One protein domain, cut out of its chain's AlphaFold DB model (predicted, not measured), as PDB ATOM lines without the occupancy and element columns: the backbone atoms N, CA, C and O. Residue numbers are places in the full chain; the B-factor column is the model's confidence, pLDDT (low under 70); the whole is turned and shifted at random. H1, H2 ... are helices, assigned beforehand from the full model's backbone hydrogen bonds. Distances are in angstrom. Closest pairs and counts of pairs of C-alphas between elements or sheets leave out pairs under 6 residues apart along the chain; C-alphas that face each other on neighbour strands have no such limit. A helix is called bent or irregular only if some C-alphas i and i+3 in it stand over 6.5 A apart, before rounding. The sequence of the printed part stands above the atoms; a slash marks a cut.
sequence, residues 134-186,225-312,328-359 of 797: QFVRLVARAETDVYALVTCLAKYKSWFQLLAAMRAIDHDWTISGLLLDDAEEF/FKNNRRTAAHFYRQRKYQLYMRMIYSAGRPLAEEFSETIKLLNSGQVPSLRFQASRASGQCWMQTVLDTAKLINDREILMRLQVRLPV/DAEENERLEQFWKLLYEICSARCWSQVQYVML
ATOM      1  N   GLN A 134      54.737 -29.179  48.391       36.81
ATOM      2  CA  GLN A 134      53.408 -28.573  48.563       36.81
ATOM      3  C   GLN A 134      53.367 -27.117  48.082       36.81
ATOM      4  O   GLN A 134      52.369 -26.711  47.491       36.81
ATOM      5  N   PHE A 135      54.466 -26.373  48.233       28.95
ATOM      6  CA  PHE A 135      54.579 -24.994  47.750       28.95
ATOM      7  C   PHE A 135      54.675 -24.925  46.212       28.95
ATOM      8  O   PHE A 135      53.961 -24.151  45.579       28.95
ATOM      9  N   VAL A 136      55.459 -25.816  45.586       31.73
ATOM     10  CA  VAL A 136      55.584 -25.906  44.113       31.73
ATOM     11  C   VAL A 136      54.276 -26.368  43.447       31.73
ATOM     12  O   VAL A 136      53.909 -25.870  42.384       31.73
ATOM     13  N   ARG A 137      53.517 -27.266  44.092       34.81
ATOM     14  CA  ARG A 137      52.210 -27.736  43.589       34.81
ATOM     15  C   ARG A 137      51.102 -26.689  43.683       34.81
ATOM     16  O   ARG A 137      50.159 -26.763  42.898       34.81
ATOM     17  N   LEU A 138      51.190 -25.748  44.627       30.95
ATOM     18  CA  LEU A 138      50.200 -24.678  44.767       30.95
ATOM     19  C   LEU A 138      50.347 -23.637  43.647       30.95
ATOM     20  O   LEU A 138      49.348 -23.250  43.047       30.95
ATOM     21  N   VAL A 139      51.588 -23.273  43.308       31.39
ATOM     22  CA  VAL A 139      51.892 -22.330  42.216       31.39
ATOM     23  C   VAL A 139      51.561 -22.940  40.846       31.39
ATOM     24  O   VAL A 139      50.930 -22.284  40.020       31.39
ATOM     25  N   ALA A 140      51.876 -24.224  40.626       32.66
ATOM     26  CA  ALA A 140      51.596 -24.905  39.357       32.66
ATOM     27  C   ALA A 140      50.090 -25.022  39.047       32.66
ATOM     28  O   ALA A 140      49.693 -24.926  37.887       32.66
ATOM     29  N   ARG A 141      49.233 -25.186  40.070       33.50
ATOM     30  CA  ARG A 141      47.783 -25.371  39.883       33.50
ATOM     31  C   ARG A 141      47.064 -24.089  39.457       33.50
ATOM     32  O   ARG A 141      46.175 -24.165  38.611       33.50
ATOM     33  N   ALA A 142      47.471 -22.937  39.992       34.44
ATOM     34  CA  ALA A 142      46.875 -21.636  39.681       34.44
ATOM     35  C   ALA A 142      47.197 -21.161  38.249       34.44
ATOM     36  O   ALA A 142      46.356 -20.544  37.590       34.44
ATOM     37  N   GLU A 143      48.372 -21.510  37.712       39.28
ATOM     38  CA  GLU A 143      48.726 -21.192  36.321       39.28
ATOM     39  C   GLU A 143      47.959 -22.046  35.298       39.28
ATOM     40  O   GLU A 143      47.596 -21.550  34.225       39.28
ATOM     41  N   THR A 144      47.616 -23.293  35.651       37.59
ATOM     42  CA  THR A 144      46.789 -24.175  34.808       37.59
ATOM     43  C   THR A 144      45.398 -23.616  34.518       37.59
ATOM     44  O   THR A 144      44.888 -23.850  33.427       37.59
ATOM     45  N   ASP A 145      44.778 -22.868  35.436       37.84
ATOM     46  CA  ASP A 145      43.399 -22.383  35.263       37.84
ATOM     47  C   ASP A 145      43.303 -21.182  34.306       37.84
ATOM     48  O   ASP A 145      42.347 -21.073  33.532       37.84
ATOM     49  N   VAL A 146      44.322 -20.315  34.272       38.72
ATOM     50  CA  VAL A 146      44.427 -19.245  33.259       38.72
ATOM     51  C   VAL A 146      44.674 -19.854  31.875       38.72
ATOM     52  O   VAL A 146      44.051 -19.439  30.895       38.72
ATOM     53  N   TYR A 147      45.499 -20.901  31.805       39.03
ATOM     54  CA  TYR A 147      45.744 -21.676  30.586       39.03
ATOM     55  C   TYR A 147      44.498 -22.441  30.100       39.03
ATOM     56  O   TYR A 147      44.158 -22.396  28.914       39.03
ATOM     57  N   ALA A 148      43.754 -23.076  31.010       39.34
ATOM     58  CA  ALA A 148      42.491 -23.763  30.728       39.34
ATOM     59  C   ALA A 148      41.398 -22.795  30.229       39.34
ATOM     60  O   ALA A 148      40.551 -23.149  29.402       39.34
ATOM     61  N   LEU A 149      41.413 -21.546  30.702       37.28
ATOM     62  CA  LEU A 149      40.504 -20.501  30.233       37.28
ATOM     63  C   LEU A 149      40.863 -20.032  28.812       37.28
ATOM     64  O   LEU A 149      39.974 -19.880  27.971       37.28
ATOM     65  N   VAL A 150      42.154 -19.843  28.521       40.00
ATOM     66  CA  VAL A 150      42.659 -19.434  27.196       40.00
ATOM     67  C   VAL A 150      42.374 -20.508  26.138       40.00
ATOM     68  O   VAL A 150      41.826 -20.197  25.074       40.00
ATOM     69  N   THR A 151      42.616 -21.780  26.462       38.50
ATOM     70  CA  THR A 151      42.301 -22.933  25.593       38.50
ATOM     71  C   THR A 151      40.821 -23.077  25.274       38.50
ATOM     72  O   THR A 151      40.451 -23.362  24.130       38.50
ATOM     73  N   CYS A 152      39.950 -22.872  26.263       37.50
ATOM     74  CA  CYS A 152      38.508 -22.932  26.046       37.50
ATOM     75  C   CYS A 152      38.013 -21.776  25.168       37.50
ATOM     76  O   CYS A 152      37.084 -21.961  24.377       37.50
ATOM     77  N   LEU A 153      38.619 -20.590  25.273       41.16
ATOM     78  CA  LEU A 153      38.135 -19.395  24.586       41.16
ATOM     79  C   LEU A 153      38.575 -19.304  23.122       41.16
ATOM     80  O   LEU A 153      37.761 -18.858  22.313       41.16
ATOM     81  N   ALA A 154      39.765 -19.792  22.746       46.94
ATOM     82  CA  ALA A 154      40.263 -19.744  21.360       46.94
ATOM     83  C   ALA A 154      39.334 -20.417  20.322       46.94
ATOM     84  O   ALA A 154      39.412 -20.141  19.124       46.94
ATOM     85  N   LYS A 155      38.399 -21.267  20.773       49.62
ATOM     86  CA  LYS A 155      37.387 -21.926  19.931       49.62
ATOM     87  C   LYS A 155      36.205 -21.021  19.547       49.62
ATOM     88  O   LYS A 155      35.469 -21.353  18.617       49.62
ATOM     89  N   TYR A 156      35.994 -19.890  20.227       56.91
ATOM     90  CA  TYR A 156      34.790 -19.062  20.082       56.91
ATOM     91  C   TYR A 156      35.059 -17.714  19.405       56.91
ATOM     92  O   TYR A 156      36.097 -17.092  19.586       56.91
ATOM     93  N   LYS A 157      34.063 -17.188  18.673       67.75
ATOM     94  CA  LYS A 157      34.150 -15.874  17.997       67.75
ATOM     95  C   LYS A 157      34.444 -14.704  18.949       67.75
ATOM     96  O   LYS A 157      34.995 -13.696  18.513       67.75
ATOM     97  N   SER A 158      34.079 -14.827  20.225       73.44
ATOM     98  CA  SER A 158      34.379 -13.844  21.273       73.44
ATOM     99  C   SER A 158      35.880 -13.689  21.527       73.44
ATOM    100  O   SER A 158      36.305 -12.618  21.946       73.44
ATOM    101  N   TRP A 159      36.690 -14.704  21.212       80.12
ATOM    102  CA  TRP A 159      38.148 -14.632  21.302       80.12
ATOM    103  C   TRP A 159      38.729 -13.497  20.465       80.12
ATOM    104  O   TRP A 159      39.537 -12.716  20.950       80.12
ATOM    105  N   PHE A 160      38.261 -13.331  19.227       84.69
ATOM    106  CA  PHE A 160      38.756 -12.268  18.348       84.69
ATOM    107  C   PHE A 160      38.362 -10.871  18.839       84.69
ATOM    108  O   PHE A 160      39.112  -9.916  18.651       84.69
ATOM    109  N   GLN A 161      37.216 -10.747  19.513       80.31
ATOM    110  CA  GLN A 161      36.823  -9.500  20.176       80.31
ATOM    111  C   GLN A 161      37.708  -9.218  21.392       80.31
ATOM    112  O   GLN A 161      38.113  -8.077  21.598       80.31
ATOM    113  N   LEU A 162      38.053 -10.258  22.159       83.12
ATOM    114  CA  LEU A 162      38.987 -10.152  23.274       83.12
ATOM    115  C   LEU A 162      40.382  -9.735  22.793       83.12
ATOM    116  O   LEU A 162      40.952  -8.809  23.355       83.12
ATOM    117  N   LEU A 163      40.896 -10.336  21.714       87.31
ATOM    118  CA  LEU A 163      42.174  -9.944  21.108       87.31
ATOM    119  C   LEU A 163      42.155  -8.493  20.614       87.31
ATOM    120  O   LEU A 163      43.130  -7.771  20.802       87.31
ATOM    121  N   ALA A 164      41.047  -8.038  20.020       83.94
ATOM    122  CA  ALA A 164      40.893  -6.642  19.618       83.94
ATOM    123  C   ALA A 164      40.891  -5.686  20.826       83.94
ATOM    124  O   ALA A 164      41.514  -4.626  20.767       83.94
ATOM    125  N   ALA A 165      40.245  -6.072  21.931       81.31
ATOM    126  CA  ALA A 165      40.275  -5.306  23.174       81.31
ATOM    127  C   ALA A 165      41.684  -5.280  23.790       81.31
ATOM    128  O   ALA A 165      42.182  -4.208  24.114       81.31
ATOM    129  N   MET A 166      42.359  -6.433  23.873       86.00
ATOM    130  CA  MET A 166      43.743  -6.541  24.349       86.00
ATOM    131  C   MET A 166      44.702  -5.701  23.501       86.00
ATOM    132  O   MET A 166      45.566  -5.036  24.059       86.00
ATOM    133  N   ARG A 167      44.517  -5.662  22.174       87.44
ATOM    134  CA  ARG A 167      45.280  -4.791  21.269       87.44
ATOM    135  C   ARG A 167      45.097  -3.315  21.594       87.44
ATOM    136  O   ARG A 167      46.078  -2.582  21.639       87.44
ATOM    137  N   ALA A 168      43.845  -2.879  21.741       82.94
ATOM    138  CA  ALA A 168      43.532  -1.483  22.036       82.94
ATOM    139  C   ALA A 168      44.160  -1.067  23.372       82.94
ATOM    140  O   ALA A 168      44.809  -0.032  23.460       82.94
ATOM    141  N   ILE A 169      44.041  -1.938  24.372       80.25
ATOM    142  CA  ILE A 169      44.640  -1.768  25.694       80.25
ATOM    143  C   ILE A 169      46.175  -1.701  25.611       80.25
ATOM    144  O   ILE A 169      46.775  -0.791  26.171       80.25
ATOM    145  N   ASP A 170      46.819  -2.637  24.908       82.12
ATOM    146  CA  ASP A 170      48.282  -2.691  24.780       82.12
ATOM    147  C   ASP A 170      48.860  -1.470  24.043       82.12
ATOM    148  O   ASP A 170      49.950  -1.006  24.382       82.12
ATOM    149  N   HIS A 171      48.134  -0.933  23.058       79.50
ATOM    150  CA  HIS A 171      48.558   0.239  22.288       79.50
ATOM    151  C   HIS A 171      48.341   1.561  23.043       79.50
ATOM    152  O   HIS A 171      49.218   2.422  23.030       79.50
ATOM    153  N   ASP A 172      47.205   1.714  23.729       70.94
ATOM    154  CA  ASP A 172      46.798   2.973  24.370       70.94
ATOM    155  C   ASP A 172      47.068   2.984  25.887       70.94
ATOM    156  O   ASP A 172      46.459   3.738  26.649       70.94
ATOM    157  N   TRP A 173      48.019   2.163  26.341       66.06
ATOM    158  CA  TRP A 173      48.309   1.949  27.761       66.06
ATOM    159  C   TRP A 173      48.688   3.235  28.515       66.06
ATOM    160  O   TRP A 173      48.404   3.382  29.704       66.06
ATOM    161  N   THR A 174      49.300   4.200  27.825       56.12
ATOM    162  CA  THR A 174      49.658   5.512  28.388       56.12
ATOM    163  C   THR A 174      48.443   6.368  28.741       56.12
ATOM    164  O   THR A 174      48.527   7.175  29.661       56.12
ATOM    165  N   ILE A 175      47.302   6.175  28.071       51.19
ATOM    166  CA  ILE A 175      46.062   6.924  28.332       51.19
ATOM    167  C   ILE A 175      45.337   6.360  29.559       51.19
ATOM    168  O   ILE A 175      44.676   7.099  30.285       51.19
ATOM    169  N   SER A 176      45.493   5.061  29.839       52.94
ATOM    170  CA  SER A 176      44.920   4.463  31.042       52.94
ATOM    171  C   SER A 176      45.609   4.937  32.317       52.94
ATOM    172  O   SER A 176      44.899   5.097  33.289       52.94
ATOM    173  N   GLY A 177      46.909   5.261  32.321       56.31
ATOM    174  CA  GLY A 177      47.584   5.852  33.492       56.31
ATOM    175  C   GLY A 177      46.850   7.071  34.065       56.31
ATOM    176  O   GLY A 177      46.514   7.083  35.239       56.31
ATOM    177  N   LEU A 178      46.471   8.015  33.199       56.00
ATOM    178  CA  LEU A 178      45.712   9.211  33.588       56.00
ATOM    179  C   LEU A 178      44.306   8.873  34.116       56.00
ATOM    180  O   LEU A 178      43.847   9.456  35.086       56.00
ATOM    181  N   LEU A 179      43.636   7.877  33.523       56.00
ATOM    182  CA  LEU A 179      42.340   7.383  34.012       56.00
ATOM    183  C   LEU A 179      42.445   6.590  35.327       56.00
ATOM    184  O   LEU A 179      41.420   6.359  35.970       56.00
ATOM    185  N   LEU A 180      43.638   6.101  35.678       59.94
ATOM    186  CA  LEU A 180      43.911   5.416  36.942       59.94
ATOM    187  C   LEU A 180      44.150   6.418  38.063       59.94
ATOM    188  O   LEU A 180      43.705   6.149  39.175       59.94
ATOM    189  N   ASP A 181      44.793   7.542  37.752       65.25
ATOM    190  CA  ASP A 181      44.994   8.652  38.684       65.25
ATOM    191  C   ASP A 181      43.638   9.311  39.020       65.25
ATOM    192  O   ASP A 181      43.302   9.466  40.191       65.25
ATOM    193  N   ASP A 182      42.774   9.534  38.018       61.84
ATOM    194  CA  ASP A 182      41.409  10.055  38.227       61.84
ATOM    195  C   ASP A 182      40.501   9.085  39.017       61.84
ATOM    196  O   ASP A 182      39.531   9.495  39.651       61.84
ATOM    197  N   ALA A 183      40.751   7.772  38.955       60.34
ATOM    198  CA  ALA A 183      39.920   6.780  39.642       60.34
ATOM    199  C   ALA A 183      40.173   6.722  41.156       60.34
ATOM    200  O   ALA A 183      39.332   6.181  41.874       60.34
ATOM    201  N   GLU A 184      41.310   7.242  41.628       61.53
ATOM    202  CA  GLU A 184      41.592   7.387  43.059       61.53
ATOM    203  C   GLU A 184      40.959   8.657  43.636       61.53
ATOM    204  O   GLU A 184      40.526   8.636  44.781       61.53
ATOM    205  N   GLU A 185      40.816   9.716  42.834       62.03
ATOM    206  CA  GLU A 185      40.291  11.012  43.290       62.03
ATOM    207  C   GLU A 185      38.763  11.004  43.519       62.03
ATOM    208  O   GLU A 185      38.250  11.746  44.346       62.03
ATOM    209  N   PHE A 186      38.014  10.118  42.849       57.75
ATOM    210  CA  PHE A 186      36.550  10.023  42.998       57.75
ATOM    211  C   PHE A 186      36.069   9.274  44.256       57.75
ATOM    212  O   PHE A 186      34.879   9.319  44.565       57.75
ATOM    213  N   PHE A 225      35.041  -7.289  42.746       56.84
ATOM    214  CA  PHE A 225      35.494  -6.877  41.429       56.84
ATOM    215  C   PHE A 225      34.351  -6.884  40.406       56.84
ATOM    216  O   PHE A 225      34.521  -7.330  39.263       56.84
ATOM    217  N   LYS A 226      33.161  -6.387  40.793       61.09
ATOM    218  CA  LYS A 226      32.109  -6.050  39.815       61.09
ATOM    219  C   LYS A 226      32.764  -5.242  38.704       61.09
ATOM    220  O   LYS A 226      33.596  -4.409  39.017       61.09
ATOM    221  N   ASN A 227      32.389  -5.489  37.446       59.97
ATOM    222  CA  ASN A 227      33.015  -4.964  36.220       59.97
ATOM    223  C   ASN A 227      33.032  -3.413  36.166       59.97
ATOM    224  O   ASN A 227      32.282  -2.782  35.423       59.97
ATOM    225  N   ASN A 228      33.836  -2.806  37.032       64.94
ATOM    226  CA  ASN A 228      33.928  -1.394  37.359       64.94
ATOM    227  C   ASN A 228      35.356  -0.925  37.056       64.94
ATOM    228  O   ASN A 228      36.292  -1.723  36.941       64.94
ATOM    229  N   ARG A 229      35.522   0.389  36.893       61.69
ATOM    230  CA  ARG A 229      36.811   0.989  36.521       61.69
ATOM    231  C   ARG A 229      37.935   0.606  37.488       61.69
ATOM    232  O   ARG A 229      39.041   0.363  37.030       61.69
ATOM    233  N   ARG A 230      37.632   0.452  38.780       64.38
ATOM    234  CA  ARG A 230      38.583   0.079  39.838       64.38
ATOM    235  C   ARG A 230      39.164  -1.326  39.675       64.38
ATOM    236  O   ARG A 230      40.351  -1.540  39.884       64.38
ATOM    237  N   THR A 231      38.345  -2.284  39.257       63.84
ATOM    238  CA  THR A 231      38.803  -3.645  38.952       63.84
ATOM    239  C   THR A 231      39.774  -3.627  37.787       63.84
ATOM    240  O   THR A 231      40.882  -4.147  37.888       63.84
ATOM    241  N   ALA A 232      39.367  -2.981  36.689       65.38
ATOM    242  CA  ALA A 232      40.230  -2.812  35.532       65.38
ATOM    243  C   ALA A 232      41.528  -2.105  35.950       65.38
ATOM    244  O   ALA A 232      42.603  -2.569  35.599       65.38
ATOM    245  N   ALA A 233      41.431  -1.079  36.799       70.31
ATOM    246  CA  ALA A 233      42.561  -0.343  37.335       70.31
ATOM    247  C   ALA A 233      43.556  -1.196  38.116       70.31
ATOM    248  O   ALA A 233      44.760  -1.155  37.859       70.31
ATOM    249  N   HIS A 234      43.050  -2.017  39.028       69.19
ATOM    250  CA  HIS A 234      43.860  -2.936  39.808       69.19
ATOM    251  C   HIS A 234      44.569  -3.962  38.911       69.19
ATOM    252  O   HIS A 234      45.777  -4.164  39.037       69.19
ATOM    253  N   PHE A 235      43.857  -4.550  37.943       66.81
ATOM    254  CA  PHE A 235      44.468  -5.445  36.956       66.81
ATOM    255  C   PHE A 235      45.488  -4.718  36.064       66.81
ATOM    256  O   PHE A 235      46.533  -5.289  35.752       66.81
ATOM    257  N   TYR A 236      45.241  -3.451  35.718       71.56
ATOM    258  CA  TYR A 236      46.170  -2.618  34.956       71.56
ATOM    259  C   TYR A 236      47.432  -2.254  35.742       71.56
ATOM    260  O   TYR A 236      48.483  -2.086  35.131       71.56
ATOM    261  N   ARG A 237      47.396  -2.177  37.075       78.19
ATOM    262  CA  ARG A 237      48.606  -1.911  37.878       78.19
ATOM    263  C   ARG A 237      49.565  -3.095  37.930       78.19
ATOM    264  O   ARG A 237      50.774  -2.906  38.039       78.19
ATOM    265  N   GLN A 238      49.060  -4.319  37.811       82.75
ATOM    266  CA  GLN A 238      49.897  -5.506  37.948       82.75
ATOM    267  C   GLN A 238      50.657  -5.821  36.656       82.75
ATOM    268  O   GLN A 238      50.090  -6.321  35.683       82.75
ATOM    269  N   ARG A 239      51.978  -5.583  36.665       85.12
ATOM    270  CA  ARG A 239      52.863  -5.787  35.501       85.12
ATOM    271  C   ARG A 239      52.761  -7.192  34.900       85.12
ATOM    272  O   ARG A 239      52.769  -7.320  33.676       85.12
ATOM    273  N   LYS A 240      52.608  -8.218  35.745       87.00
ATOM    274  CA  LYS A 240      52.452  -9.625  35.340       87.00
ATOM    275  C   LYS A 240      51.278  -9.816  34.370       87.00
ATOM    276  O   LYS A 240      51.457 -10.394  33.302       87.00
ATOM    277  N   TYR A 241      50.110  -9.238  34.658       84.50
ATOM    278  CA  TYR A 241      48.950  -9.350  33.767       84.50
ATOM    279  C   TYR A 241      49.115  -8.577  32.462       84.50
ATOM    280  O   TYR A 241      48.644  -9.038  31.425       84.50
ATOM    281  N   GLN A 242      49.828  -7.450  32.477       85.62
ATOM    282  CA  GLN A 242      50.149  -6.728  31.241       85.62
ATOM    283  C   GLN A 242      50.984  -7.606  30.302       85.62
ATOM    284  O   GLN A 242      50.718  -7.667  29.101       85.62
ATOM    285  N   LEU A 243      51.976  -8.314  30.856       91.19
ATOM    286  CA  LEU A 243      52.800  -9.257  30.102       91.19
ATOM    287  C   LEU A 243      51.953 -10.413  29.563       91.19
ATOM    288  O   LEU A 243      52.036 -10.704  28.374       91.19
ATOM    289  N   TYR A 244      51.060 -10.987  30.370       90.19
ATOM    290  CA  TYR A 244      50.152 -12.045  29.914       90.19
ATOM    291  C   TYR A 244      49.208 -11.582  28.799       90.19
ATOM    292  O   TYR A 244      49.052 -12.279  27.796       90.19
ATOM    293  N   MET A 245      48.633 -10.382  28.900       89.56
ATOM    294  CA  MET A 245      47.814  -9.813  27.823       89.56
ATOM    295  C   MET A 245      48.627  -9.619  26.540       89.56
ATOM    296  O   MET A 245      48.132  -9.933  25.456       89.56
ATOM    297  N   ARG A 246      49.883  -9.164  26.645       93.38
ATOM    298  CA  ARG A 246      50.793  -9.044  25.495       93.38
ATOM    299  C   ARG A 246      51.137 -10.388  24.880       93.38
ATOM    300  O   ARG A 246      51.159 -10.476  23.655       93.38
ATOM    301  N   MET A 247      51.379 -11.412  25.694       95.06
ATOM    302  CA  MET A 247      51.629 -12.777  25.226       95.06
ATOM    303  C   MET A 247      50.422 -13.293  24.446       95.06
ATOM    304  O   MET A 247      50.573 -13.685  23.292       95.06
ATOM    305  N   ILE A 248      49.220 -13.198  25.026       93.62
ATOM    306  CA  ILE A 248      47.969 -13.646  24.398       93.62
ATOM    307  C   ILE A 248      47.698 -12.893  23.098       93.62
ATOM    308  O   ILE A 248      47.421 -13.514  22.070       93.62
ATOM    309  N   TYR A 249      47.804 -11.565  23.121       94.75
ATOM    310  CA  TYR A 249      47.589 -10.752  21.932       94.75
ATOM    311  C   TYR A 249      48.610 -11.066  20.833       94.75
ATOM    312  O   TYR A 249      48.219 -11.314  19.692       94.75
ATOM    313  N   SER A 250      49.901 -11.090  21.173       95.88
ATOM    314  CA  SER A 250      50.976 -11.319  20.203       95.88
ATOM    315  C   SER A 250      50.864 -12.707  19.580       95.88
ATOM    316  O   SER A 250      50.892 -12.823  18.357       95.88
ATOM    317  N   ALA A 251      50.647 -13.738  20.403       96.12
ATOM    318  CA  ALA A 251      50.465 -15.115  19.956       96.12
ATOM    319  C   ALA A 251      49.185 -15.295  19.116       96.12
ATOM    320  O   ALA A 251      49.187 -16.008  18.116       96.12
ATOM    321  N   GLY A 252      48.089 -14.624  19.488       95.50
ATOM    322  CA  GLY A 252      46.802 -14.711  18.793       95.50
ATOM    323  C   GLY A 252      46.688 -13.856  17.526       95.50
ATOM    324  O   GLY A 252      45.753 -14.058  16.744       95.50
ATOM    325  N   ARG A 253      47.604 -12.904  17.303       95.75
ATOM    326  CA  ARG A 253      47.537 -11.933  16.197       95.75
ATOM    327  C   ARG A 253      47.455 -12.593  14.811       95.75
ATOM    328  O   ARG A 253      46.505 -12.252  14.103       95.75
ATOM    329  N   PRO A 254      48.334 -13.541  14.421       96.56
ATOM    330  CA  PRO A 254      48.270 -14.139  13.082       96.56
ATOM    331  C   PRO A 254      46.923 -14.822  12.812       96.56
ATOM    332  O   PRO A 254      46.340 -14.684  11.739       96.56
ATOM    333  N   LEU A 255      46.378 -15.512  13.821       94.50
ATOM    334  CA  LEU A 255      45.077 -16.174  13.724       94.50
ATOM    335  C   LEU A 255      43.922 -15.168  13.600       94.50
ATOM    336  O   LEU A 255      42.957 -15.410  12.873       94.50
ATOM    337  N   ALA A 256      44.001 -14.034  14.300       92.44
ATOM    338  CA  ALA A 256      43.009 -12.966  14.200       92.44
ATOM    339  C   ALA A 256      43.026 -12.262  12.835       92.44
ATOM    340  O   ALA A 256      41.963 -11.899  12.317       92.44
ATOM    341  N   GLU A 257      44.208 -12.086  12.248       93.94
ATOM    342  CA  GLU A 257      44.386 -11.543  10.899       93.94
ATOM    343  C   GLU A 257      43.795 -12.494   9.853       93.94
ATOM    344  O   GLU A 257      42.913 -12.076   9.097       93.94
ATOM    345  N   GLU A 258      44.142 -13.786   9.908       93.12
ATOM    346  CA  GLU A 258      43.567 -14.820   9.035       93.12
ATOM    347  C   GLU A 258      42.031 -14.849   9.132       93.12
ATOM    348  O   GLU A 258      41.322 -14.876   8.119       93.12
ATOM    349  N   PHE A 259      41.483 -14.806  10.352       90.44
ATOM    350  CA  PHE A 259      40.037 -14.774  10.567       90.44
ATOM    351  C   PHE A 259      39.397 -13.519   9.960       90.44
ATOM    352  O   PHE A 259      38.363 -13.602   9.295       90.44
ATOM    353  N   SER A 260      40.009 -12.353  10.153       90.06
ATOM    354  CA  SER A 260      39.493 -11.084   9.631       90.06
ATOM    355  C   SER A 260      39.500 -11.051   8.102       90.06
ATOM    356  O   SER A 260      38.521 -10.615   7.489       90.06
ATOM    357  N   GLU A 261      40.567 -11.543   7.474       90.31
ATOM    358  CA  GLU A 261      40.662 -11.699   6.019       90.31
ATOM    359  C   GLU A 261      39.637 -12.698   5.490       90.31
ATOM    360  O   GLU A 261      38.940 -12.412   4.513       90.31
ATOM    361  N   THR A 262      39.458 -13.817   6.192       87.12
ATOM    362  CA  THR A 262      38.431 -14.815   5.878       87.12
ATOM    363  C   THR A 262      37.042 -14.184   5.847       87.12
ATOM    364  O   THR A 262      36.299 -14.364   4.885       87.12
ATOM    365  N   ILE A 263      36.674 -13.406   6.869       88.50
ATOM    366  CA  ILE A 263      35.362 -12.746   6.917       88.50
ATOM    367  C   ILE A 263      35.202 -11.745   5.765       88.50
ATOM    368  O   ILE A 263      34.134 -11.697   5.151       88.50
ATOM    369  N   LYS A 264      36.250 -10.984   5.422       90.38
ATOM    370  CA  LYS A 264      36.225 -10.073   4.263       90.38
ATOM    371  C   LYS A 264      36.000 -10.836   2.953       90.38
ATOM    372  O   LYS A 264      35.142 -10.435   2.168       90.38
ATOM    373  N   LEU A 265      36.704 -11.950   2.747       85.50
ATOM    374  CA  LEU A 265      36.559 -12.794   1.556       85.50
ATOM    375  C   LEU A 265      35.161 -13.409   1.463       85.50
ATOM    376  O   LEU A 265      34.518 -13.300   0.420       85.50
ATOM    377  N   LEU A 266      34.641 -13.971   2.556       83.88
ATOM    378  CA  LEU A 266      33.294 -14.549   2.591       83.88
ATOM    379  C   LEU A 266      32.201 -13.506   2.309       83.88
ATOM    380  O   LEU A 266      31.204 -13.819   1.658       83.88
ATOM    381  N   ASN A 267      32.399 -12.261   2.747       88.50
ATOM    382  CA  ASN A 267      31.463 -11.163   2.494       88.50
ATOM    383  C   ASN A 267      31.573 -10.578   1.076       88.50
ATOM    384  O   ASN A 267      30.656  -9.889   0.635       88.50
ATOM    385  N   SER A 268      32.661 -10.845   0.348       90.75
ATOM    386  CA  SER A 268      32.894 -10.310  -1.005       90.75
ATOM    387  C   SER A 268      32.187 -11.087  -2.128       90.75
ATOM    388  O   SER A 268      32.323 -10.752  -3.303       90.75
ATOM    389  N   GLY A 269      31.395 -12.103  -1.773       88.62
ATOM    390  CA  GLY A 269      30.568 -12.879  -2.695       88.62
ATOM    391  C   GLY A 269      30.985 -14.346  -2.797       88.62
ATOM    392  O   GLY A 269      31.884 -14.830  -2.110       88.62
ATOM    393  N   GLN A 270      30.306 -15.083  -3.674       82.25
ATOM    394  CA  GLN A 270      30.462 -16.536  -3.773       82.25
ATOM    395  C   GLN A 270      31.817 -16.961  -4.359       82.25
ATOM    396  O   GLN A 270      32.424 -17.900  -3.855       82.25
ATOM    397  N   VAL A 271      32.319 -16.272  -5.390       83.44
ATOM    398  CA  VAL A 271      33.587 -16.645  -6.048       83.44
ATOM    399  C   VAL A 271      34.788 -16.510  -5.099       83.44
ATOM    400  O   VAL A 271      35.539 -17.480  -4.972       83.44
ATOM    401  N   PRO A 272      34.979 -15.387  -4.378       82.81
ATOM    402  CA  PRO A 272      36.030 -15.295  -3.365       82.81
ATOM    403  C   PRO A 272      35.869 -16.315  -2.233       82.81
ATOM    404  O   PRO A 272      36.867 -16.866  -1.776       82.81
ATOM    405  N   SER A 273      34.632 -16.631  -1.831       79.12
ATOM    406  CA  SER A 273      34.348 -17.684  -0.847       79.12
ATOM    407  C   SER A 273      34.814 -19.069  -1.323       79.12
ATOM    408  O   SER A 273      35.490 -19.777  -0.581       79.12
ATOM    409  N   LEU A 274      34.546 -19.436  -2.581       77.25
ATOM    410  CA  LEU A 274      35.014 -20.703  -3.161       77.25
ATOM    411  C   LEU A 274      36.544 -20.753  -3.279       77.25
ATOM    412  O   LEU A 274      37.153 -21.760  -2.927       77.25
ATOM    413  N   ARG A 275      37.184 -19.656  -3.708       79.12
ATOM    414  CA  ARG A 275      38.656 -19.562  -3.738       79.12
ATOM    415  C   ARG A 275      39.263 -19.703  -2.348       79.12
ATOM    416  O   ARG A 275      40.276 -20.377  -2.193       79.12
ATOM    417  N   PHE A 276      38.633 -19.095  -1.349       81.88
ATOM    418  CA  PHE A 276      39.035 -19.240   0.041       81.88
ATOM    419  C   PHE A 276      38.936 -20.701   0.501       81.88
ATOM    420  O   PHE A 276      39.886 -21.217   1.081       81.88
ATOM    421  N   GLN A 277      37.838 -21.396   0.195       80.50
ATOM    422  CA  GLN A 277      37.690 -22.818   0.528       80.50
ATOM    423  C   GLN A 277      38.761 -23.684  -0.148       80.50
ATOM    424  O   GLN A 277      39.368 -24.516   0.521       80.50
ATOM    425  N   ALA A 278      39.053 -23.437  -1.428       78.88
ATOM    426  CA  ALA A 278      40.117 -24.130  -2.153       78.88
ATOM    427  C   ALA A 278      41.503 -23.874  -1.535       78.88
ATOM    428  O   ALA A 278      42.249 -24.813  -1.274       78.88
ATOM    429  N   SER A 279      41.823 -22.611  -1.236       80.00
ATOM    430  CA  SER A 279      43.078 -22.218  -0.578       80.00
ATOM    431  C   SER A 279      43.223 -22.820   0.826       80.00
ATOM    432  O   SER A 279      44.320 -23.157   1.268       80.00
ATOM    433  N   ARG A 280      42.103 -22.993   1.529       81.25
ATOM    434  CA  ARG A 280      42.062 -23.627   2.846       81.25
ATOM    435  C   ARG A 280      42.272 -25.139   2.759       81.25
ATOM    436  O   ARG A 280      43.027 -25.682   3.561       81.25
ATOM    437  N   ALA A 281      41.651 -25.797   1.781       75.75
ATOM    438  CA  ALA A 281      41.823 -27.228   1.525       75.75
ATOM    439  C   ALA A 281      43.251 -27.571   1.067       75.75
ATOM    440  O   ALA A 281      43.772 -28.622   1.427       75.75
ATOM    441  N   SER A 282      43.920 -26.668   0.342       76.88
ATOM    442  CA  SER A 282      45.321 -26.847  -0.063       76.88
ATOM    443  C   SER A 282      46.339 -26.543   1.042       76.88
ATOM    444  O   SER A 282      47.540 -26.676   0.821       76.88
ATOM    445  N   GLY A 283      45.894 -26.096   2.219       79.38
ATOM    446  CA  GLY A 283      46.790 -25.683   3.299       79.38
ATOM    447  C   GLY A 283      47.383 -24.285   3.146       79.38
ATOM    448  O   GLY A 283      47.994 -23.787   4.088       79.38
ATOM    449  N   GLN A 284      47.184 -23.622   2.006       81.38
ATOM    450  CA  GLN A 284      47.908 -22.405   1.645       81.38
ATOM    451  C   GLN A 284      47.678 -21.245   2.626       81.38
ATOM    452  O   GLN A 284      48.620 -20.510   2.911       81.38
ATOM    453  N   CYS A 285      46.462 -21.073   3.156       84.69
ATOM    454  CA  CYS A 285      46.177 -19.973   4.084       84.69
ATOM    455  C   CYS A 285      46.526 -20.321   5.541       84.69
ATOM    456  O   CYS A 285      47.296 -19.615   6.186       84.69
ATOM    457  N   TRP A 286      46.007 -21.432   6.064       89.56
ATOM    458  CA  TRP A 286      46.080 -21.715   7.496       89.56
ATOM    459  C   TRP A 286      47.443 -22.254   7.931       89.56
ATOM    460  O   TRP A 286      47.852 -22.001   9.063       89.56
ATOM    461  N   MET A 287      48.160 -22.976   7.059       88.94
ATOM    462  CA  MET A 287      49.515 -23.439   7.373       88.94
ATOM    463  C   MET A 287      50.458 -22.245   7.470       88.94
ATOM    464  O   MET A 287      51.295 -22.193   8.364       88.94
ATOM    465  N   GLN A 288      50.276 -21.244   6.605       91.25
ATOM    466  CA  GLN A 288      51.033 -20.003   6.688       91.25
ATOM    467  C   GLN A 288      50.793 -19.309   8.034       91.25
ATOM    468  O   GLN A 288      51.755 -18.935   8.695       91.25
ATOM    469  N   THR A 289      49.544 -19.251   8.510       94.50
ATOM    470  CA  THR A 289      49.215 -18.740   9.851       94.50
ATOM    471  C   THR A 289      49.899 -19.524  10.972       94.50
ATOM    472  O   THR A 289      50.395 -18.912  11.916       94.50
ATOM    473  N   VAL A 290      49.967 -20.857  10.878       91.56
ATOM    474  CA  VAL A 290      50.702 -21.698  11.843       91.56
ATOM    475  C   VAL A 290      52.190 -21.354  11.823       91.56
ATOM    476  O   VAL A 290      52.773 -21.100  12.874       91.56
ATOM    477  N   LEU A 291      52.798 -21.277  10.638       93.19
ATOM    478  CA  LEU A 291      54.214 -20.935  10.490       93.19
ATOM    479  C   LEU A 291      54.516 -19.528  11.004       93.19
ATOM    480  O   LEU A 291      55.516 -19.327  11.684       93.19
ATOM    481  N   ASP A 292      53.657 -18.560  10.707       95.69
ATOM    482  CA  ASP A 292      53.819 -17.183  11.163       95.69
ATOM    483  C   ASP A 292      53.612 -17.057  12.671       95.69
ATOM    484  O   ASP A 292      54.315 -16.274  13.297       95.69
ATOM    485  N   THR A 293      52.748 -17.884  13.268       95.19
ATOM    486  CA  THR A 293      52.625 -18.011  14.730       95.19
ATOM    487  C   THR A 293      53.888 -18.623  15.335       95.19
ATOM    488  O   THR A 293      54.453 -18.065  16.270       95.19
ATOM    489  N   ALA A 294      54.397 -19.721  14.774       92.75
ATOM    490  CA  ALA A 294      55.618 -20.362  15.259       92.75
ATOM    491  C   ALA A 294      56.851 -19.447  15.143       92.75
ATOM    492  O   ALA A 294      57.686 -19.418  16.044       92.75
ATOM    493  N   LYS A 295      56.955 -18.642  14.075       95.25
ATOM    494  CA  LYS A 295      58.043 -17.662  13.892       95.25
ATOM    495  C   LYS A 295      58.092 -16.601  14.990       95.25
ATOM    496  O   LYS A 295      59.173 -16.056  15.219       95.25
ATOM    497  N   LEU A 296      56.981 -16.334  15.688       95.31
ATOM    498  CA  LEU A 296      56.948 -15.363  16.788       95.31
ATOM    499  C   LEU A 296      57.889 -15.747  17.937       95.31
ATOM    500  O   LEU A 296      58.283 -14.872  18.702       95.31
ATOM    501  N   ILE A 297      58.314 -17.014  18.012       94.12
ATOM    502  CA  ILE A 297      59.331 -17.482  18.961       94.12
ATOM    503  C   ILE A 297      60.650 -16.695  18.849       94.12
ATOM    504  O   ILE A 297      61.334 -16.493  19.848       94.12
ATOM    505  N   ASN A 298      60.971 -16.216  17.642       93.19
ATOM    506  CA  ASN A 298      62.192 -15.479  17.313       93.19
ATOM    507  C   ASN A 298      61.912 -14.011  16.945       93.19
ATOM    508  O   ASN A 298      62.810 -13.314  16.462       93.19
ATOM    509  N   ASP A 299      60.678 -13.531  17.114       95.00
ATOM    510  CA  ASP A 299      60.327 -12.156  16.767       95.00
ATOM    511  C   ASP A 299      60.921 -11.193  17.801       95.00
ATOM    512  O   ASP A 299      60.468 -11.085  18.941       95.00
ATOM    513  N   ARG A 300      61.963 -10.475  17.375       94.06
ATOM    514  CA  ARG A 300      62.708  -9.534  18.212       94.06
ATOM    515  C   ARG A 300      61.810  -8.470  18.844       94.06
ATOM    516  O   ARG A 300      62.034  -8.101  19.995       94.06
ATOM    517  N   GLU A 301      60.848  -7.937  18.097       94.31
ATOM    518  CA  GLU A 301      59.975  -6.872  18.590       94.31
ATOM    519  C   GLU A 301      59.063  -7.413  19.690       94.31
ATOM    520  O   GLU A 301      58.946  -6.799  20.752       94.31
ATOM    521  N   ILE A 302      58.486  -8.596  19.477       94.50
ATOM    522  CA  ILE A 302      57.631  -9.250  20.472       94.50
ATOM    523  C   ILE A 302      58.429  -9.588  21.730       94.50
ATOM    524  O   ILE A 302      57.999  -9.222  22.821       94.50
ATOM    525  N   LEU A 303      59.610 -10.196  21.595       94.12
ATOM    526  CA  LEU A 303      60.466 -10.527  22.738       94.12
ATOM    527  C   LEU A 303      60.814  -9.278  23.567       94.12
ATOM    528  O   LEU A 303      60.652  -9.284  24.787       94.12
ATOM    529  N   MET A 304      61.164  -8.160  22.919       92.44
ATOM    530  CA  MET A 304      61.395  -6.891  23.626       92.44
ATOM    531  C   MET A 304      60.132  -6.375  24.338       92.44
ATOM    532  O   MET A 304      60.220  -5.878  25.463       92.44
ATOM    533  N   ARG A 305      58.943  -6.507  23.731       91.81
ATOM    534  CA  ARG A 305      57.663  -6.099  24.354       91.81
ATOM    535  C   ARG A 305      57.265  -6.986  25.535       91.81
ATOM    536  O   ARG A 305      56.604  -6.499  26.461       91.81
ATOM    537  N   LEU A 306      57.706  -8.242  25.518       93.62
ATOM    538  CA  LEU A 306      57.615  -9.199  26.622       93.62
ATOM    539  C   LEU A 306      58.724  -9.019  27.670       93.62
ATOM    540  O   LEU A 306      58.781  -9.781  28.629       93.62
ATOM    541  N   GLN A 307      59.562  -7.986  27.524       93.06
ATOM    542  CA  GLN A 307      60.690  -7.687  28.411       93.06
ATOM    543  C   GLN A 307      61.732  -8.808  28.485       93.06
ATOM    544  O   GLN A 307      62.485  -8.884  29.454       93.06
ATOM    545  N   VAL A 308      61.803  -9.631  27.440       90.06
ATOM    546  CA  VAL A 308      62.877 -10.600  27.248       90.06
ATOM    547  C   VAL A 308      64.106  -9.829  26.774       90.06
ATOM    548  O   VAL A 308      64.086  -9.144  25.740       90.06
ATOM    549  N   ARG A 309      65.177  -9.895  27.558       84.94
ATOM    550  CA  ARG A 309      66.482  -9.361  27.207       84.94
ATOM    551  C   ARG A 309      67.059 -10.274  26.139       84.94
ATOM    552  O   ARG A 309      67.424 -11.418  26.375       84.94
ATOM    553  N   LEU A 310      67.188  -9.737  24.931       75.94
ATOM    554  CA  LEU A 310      67.972 -10.414  23.907       75.94
ATOM    555  C   LEU A 310      69.373 -10.652  24.476       75.94
ATOM    556  O   LEU A 310      69.916  -9.716  25.072       75.94
ATOM    557  N   PRO A 311      69.956 -11.850  24.308       72.00
ATOM    558  CA  PRO A 311      71.282 -12.142  24.822       72.00
ATOM    559  C   PRO A 311      72.269 -11.133  24.235       72.00
ATOM    560  O   PRO A 311      72.667 -11.210  23.072       72.00
ATOM    561  N   VAL A 312      72.628 -10.135  25.040       72.12
ATOM    562  CA  VAL A 312      73.677  -9.188  24.699       72.12
ATOM    563  C   VAL A 312      74.969  -9.934  24.966       72.12
ATOM    564  O   VAL A 312      75.225 -10.337  26.101       72.12
ATOM    565  N   ASP A 328      67.338 -14.370  33.197       89.81
ATOM    566  CA  ASP A 328      66.998 -14.689  34.583       89.81
ATOM    567  C   ASP A 328      65.858 -15.728  34.645       89.81
ATOM    568  O   ASP A 328      65.236 -16.070  33.635       89.81
ATOM    569  N   ALA A 329      65.624 -16.314  35.823       90.00
ATOM    570  CA  ALA A 329      64.624 -17.373  35.979       90.00
ATOM    571  C   ALA A 329      63.212 -16.911  35.567       90.00
ATOM    572  O   ALA A 329      62.499 -17.664  34.911       90.00
ATOM    573  N   GLU A 330      62.850 -15.660  35.873       88.81
ATOM    574  CA  GLU A 330      61.557 -15.061  35.513       88.81
ATOM    575  C   GLU A 330      61.438 -14.841  33.994       88.81
ATOM    576  O   GLU A 330      60.383 -15.022  33.388       88.81
ATOM    577  N   GLU A 331      62.523 -14.443  33.333       91.12
ATOM    578  CA  GLU A 331      62.582 -14.340  31.879       91.12
ATOM    579  C   GLU A 331      62.462 -15.702  31.187       91.12
ATOM    580  O   GLU A 331      61.695 -15.822  30.231       91.12
ATOM    581  N   ASN A 332      63.149 -16.729  31.696       89.19
ATOM    582  CA  ASN A 332      63.014 -18.097  31.193       89.19
ATOM    583  C   ASN A 332      61.586 -18.628  31.367       89.19
ATOM    584  O   ASN A 332      61.038 -19.203  30.431       89.19
ATOM    585  N   GLU A 333      60.961 -18.384  32.520       89.69
ATOM    586  CA  GLU A 333      59.568 -18.761  32.780       89.69
ATOM    587  C   GLU A 333      58.611 -18.074  31.794       89.69
ATOM    588  O   GLU A 333      57.780 -18.731  31.164       89.69
ATOM    589  N   ARG A 334      58.773 -16.762  31.568       91.75
ATOM    590  CA  ARG A 334      57.972 -16.013  30.582       91.75
ATOM    591  C   ARG A 334      58.167 -16.523  29.159       91.75
ATOM    592  O   ARG A 334      57.193 -16.614  28.410       91.75
ATOM    593  N   LEU A 335      59.403 -16.844  28.775       92.69
ATOM    594  CA  LEU A 335      59.709 -17.442  27.477       92.69
ATOM    595  C   LEU A 335      59.024 -18.797  27.327       92.69
ATOM    596  O   LEU A 335      58.333 -19.021  26.335       92.69
ATOM    597  N   GLU A 336      59.151 -19.666  28.326       91.06
ATOM    598  CA  GLU A 336      58.528 -20.985  28.327       91.06
ATOM    599  C   GLU A 336      57.003 -20.880  28.215       91.06
ATOM    600  O   GLU A 336      56.392 -21.548  27.376       91.06
ATOM    601  N   GLN A 337      56.382 -19.996  28.998       89.69
ATOM    602  CA  GLN A 337      54.948 -19.733  28.912       89.69
ATOM    603  C   GLN A 337      54.559 -19.153  27.544       89.69
ATOM    604  O   GLN A 337      53.529 -19.529  26.989       89.69
ATOM    605  N   PHE A 338      55.351 -18.259  26.952       95.12
ATOM    606  CA  PHE A 338      55.021 -17.716  25.634       95.12
ATOM    607  C   PHE A 338      55.100 -18.804  24.562       95.12
ATOM    608  O   PHE A 338      54.204 -18.924  23.727       95.12
ATOM    609  N   TRP A 339      56.135 -19.639  24.612       93.88
ATOM    610  CA  TRP A 339      56.340 -20.725  23.660       93.88
ATOM    611  C   TRP A 339      55.260 -21.794  23.771       93.88
ATOM    612  O   TRP A 339      54.719 -22.201  22.743       93.88
ATOM    613  N   LYS A 340      54.887 -22.201  24.992       88.94
ATOM    614  CA  LYS A 340      53.759 -23.114  25.230       88.94
ATOM    615  C   LYS A 340      52.482 -22.590  24.576       88.94
ATOM    616  O   LYS A 340      51.851 -23.324  23.818       88.94
ATOM    617  N   LEU A 341      52.163 -21.310  24.771       91.62
ATOM    618  CA  LEU A 341      51.004 -20.680  24.142       91.62
ATOM    619  C   LEU A 341      51.091 -20.672  22.604       91.62
ATOM    620  O   LEU A 341      50.100 -20.959  21.932       91.62
ATOM    621  N   LEU A 342      52.259 -20.370  22.024       92.19
ATOM    622  CA  LEU A 342      52.452 -20.425  20.569       92.19
ATOM    623  C   LEU A 342      52.224 -21.839  20.021       92.19
ATOM    624  O   LEU A 342      51.497 -21.999  19.036       92.19
ATOM    625  N   TYR A 343      52.807 -22.859  20.658       89.19
ATOM    626  CA  TYR A 343      52.637 -24.257  20.256       89.19
ATOM    627  C   TYR A 343      51.195 -24.724  20.395       89.19
ATOM    628  O   TYR A 343      50.692 -25.426  19.521       89.19
ATOM    629  N   GLU A 344      50.510 -24.293  21.445       86.62
ATOM    630  CA  GLU A 344      49.104 -24.595  21.660       86.62
ATOM    631  C   GLU A 344      48.211 -23.990  20.570       86.62
ATOM    632  O   GLU A 344      47.384 -24.697  19.991       86.62
ATOM    633  N   ILE A 345      48.418 -22.718  20.208       88.44
ATOM    634  CA  ILE A 345      47.693 -22.079  19.097       88.44
ATOM    635  C   ILE A 345      48.004 -22.786  17.774       88.44
ATOM    636  O   ILE A 345      47.083 -23.059  16.999       88.44
ATOM    637  N   CYS A 346      49.274 -23.119  17.520       89.31
ATOM    638  CA  CYS A 346      49.690 -23.855  16.326       89.31
ATOM    639  C   CYS A 346      49.011 -25.228  16.250       89.31
ATOM    640  O   CYS A 346      48.394 -25.549  15.235       89.31
ATOM    641  N   SER A 347      49.065 -26.006  17.332       84.00
ATOM    642  CA  SER A 347      48.464 -27.338  17.434       84.00
ATOM    643  C   SER A 347      46.947 -27.280  17.257       84.00
ATOM    644  O   SER A 347      46.394 -27.941  16.374       84.00
ATOM    645  N   ALA A 348      46.264 -26.399  17.994       84.31
ATOM    646  CA  ALA A 348      44.821 -26.211  17.879       84.31
ATOM    647  C   ALA A 348      44.412 -25.779  16.463       84.31
ATOM    648  O   ALA A 348      43.392 -26.241  15.931       84.31
ATOM    649  N   ARG A 349      45.209 -24.914  15.817       87.75
ATOM    650  CA  ARG A 349      44.958 -24.497  14.438       87.75
ATOM    651  C   ARG A 349      45.136 -25.667  13.478       87.75
ATOM    652  O   ARG A 349      44.187 -25.934  12.738       87.75
ATOM    653  N   CYS A 350      46.256 -26.386  13.542       84.38
ATOM    654  CA  CYS A 350      46.501 -27.604  12.766       84.38
ATOM    655  C   CYS A 350      45.345 -28.592  12.918       84.38
ATOM    656  O   CYS A 350      44.750 -28.975  11.918       84.38
ATOM    657  N   TRP A 351      44.932 -28.915  14.145       80.56
ATOM    658  CA  TRP A 351      43.839 -29.855  14.399       80.56
ATOM    659  C   TRP A 351      42.500 -29.388  13.825       80.56
ATOM    660  O   TRP A 351      41.772 -30.141  13.181       80.56
ATOM    661  N   SER A 352      42.177 -28.101  13.972       83.38
ATOM    662  CA  SER A 352      40.939 -27.559  13.405       83.38
ATOM    663  C   SER A 352      40.899 -27.640  11.871       83.38
ATOM    664  O   SER A 352      39.809 -27.604  11.284       83.38
ATOM    665  N   GLN A 353      42.073 -27.686  11.228       83.88
ATOM    666  CA  GLN A 353      42.239 -27.634   9.777       83.88
ATOM    667  C   GLN A 353      42.612 -28.963   9.134       83.88
ATOM    668  O   GLN A 353      42.313 -29.154   7.956       83.88
ATOM    669  N   VAL A 354      43.175 -29.900   9.895       73.31
ATOM    670  CA  VAL A 354      43.636 -31.192   9.386       73.31
ATOM    671  C   VAL A 354      42.492 -31.942   8.720       73.31
ATOM    672  O   VAL A 354      42.679 -32.454   7.632       73.31
ATOM    673  N   GLN A 355      41.269 -31.872   9.252       70.19
ATOM    674  CA  GLN A 355      40.081 -32.469   8.629       70.19
ATOM    675  C   GLN A 355      39.764 -31.939   7.215       70.19
ATOM    676  O   GLN A 355      39.126 -32.640   6.439       70.19
ATOM    677  N   TYR A 356      40.181 -30.710   6.881       68.31
ATOM    678  CA  TYR A 356      39.956 -30.094   5.567       68.31
ATOM    679  C   TYR A 356      41.078 -30.399   4.567       68.31
ATOM    680  O   TYR A 356      40.849 -30.319   3.365       68.31
ATOM    681  N   VAL A 357      42.274 -30.743   5.049       64.56
ATOM    682  CA  VAL A 357      43.437 -31.070   4.202       64.56
ATOM    683  C   VAL A 357      43.607 -32.579   4.055       64.56
ATOM    684  O   VAL A 357      43.793 -33.086   2.953       64.56
ATOM    685  N   MET A 358      43.419 -33.302   5.154       60.97
ATOM    686  CA  MET A 358      43.267 -34.754   5.240       60.97
ATOM    687  C   MET A 358      41.821 -35.177   4.985       60.97
ATOM    688  O   MET A 358      41.373 -36.200   5.502       60.97
ATOM    689  N   LEU A 359      41.069 -34.383   4.210       58.53
ATOM    690  CA  LEU A 359      39.769 -34.805   3.715       58.53
ATOM    691  C   LEU A 359      39.910 -36.224   3.177       58.53
ATOM    692  O   LEU A 359      40.843 -36.511   2.427       58.53
TER     693      LEU A 359
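Overview. This is residues 134 to 186, 225 to 312 and 328 to 359 of the 797 residues of an uncharacterized protein of Symbiodinium microadriaticum (UniProt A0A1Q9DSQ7). A long bent helix, H5, runs through the core; H7 and H9 lie side by side, running opposite ways, and pack about its bend, while H2 crosses its first arm, H5a, on the other side. H6 folds back from the second arm, H5b, to meet the end of H9, H3 and H4 make a small pair at the far end from H6, and residues 134 to 142 of H1 stick out. The printed part has 173 residues with nine named helices, H1 to H9 in chain order, and no named strand: the class is all helix. It is only just compact, close to loose, with a radius of gyration of the C-alphas of 18.7 A and spans of 57 by 40 by 36 A.

Arrangement. H1, residues 134 to 153, is close to but not clearly touching H2, residues 158 to 171, with the closest C-alphas, of Leu 153 and Trp 159, 5.8 A apart. H3, residues 173 to 185, meets H2 only through their link. H3 touches H4, residues 229 to 237, at a steep tilt of 54 degrees, closest at the C-alphas of Leu 180 and Ala 233, 5.9 A. H5, residues 239 to 267, is the hub; by its hydrogen bonds it was assigned as one helix, but it is bent, with C-alphas 251 and 254 7.3 A apart and arms H5a and H5b at 48 degrees. H2 touches H5a at a steep tilt of 58 degrees, closest at the C-alphas of Leu 163 and Tyr 249, 5.5 A. H5b and H6, residues 270 to 281, form a helical hairpin, closest at the C-alphas of Leu 266 and Ser 273, 4.8 A. H7, residues 286 to 298, touches H9, residues 329 to 357, at a shallow tilt of 10 degrees, opposite ways, closest at the C-alphas of Val 290 and Cys 346, 5.1 A. H9 touches H5a at the C-alphas of Leu 342 and Ala 251, 5.7 A, and H6 only at their ends. H8, residues 300 to 305, is close to but not clearly touching H5a. Every O i to N i+4 pair is within hydrogen-bond range in H2, H4, H5a, H5b, H6 and H8, against 12 of 16 in H1, 5 of 9 in H3, 6 of 9 in H7 and 23 of 25 in H9.

Along the chain. H1 begins at C-alpha 134 (53.408, -28.573, 48.563) and is 29.9 A long. H5a measures 18.3 A and H5b 20.1 A. H9, 40.6 A, ends at C-alpha 357 (43.437, -31.070, 4.202); it is only just irregular, with C-alphas 352 and 355 6.9 A apart.

Size, cuts and confidence. Cuts leave gaps of 17.0 A between C-alphas 186 and 225 and 13.1 A between C-alphas 312 and 328. Of the links printed whole, none is long. The mean pLDDT of the printed part is 76.2, and 36 in H1.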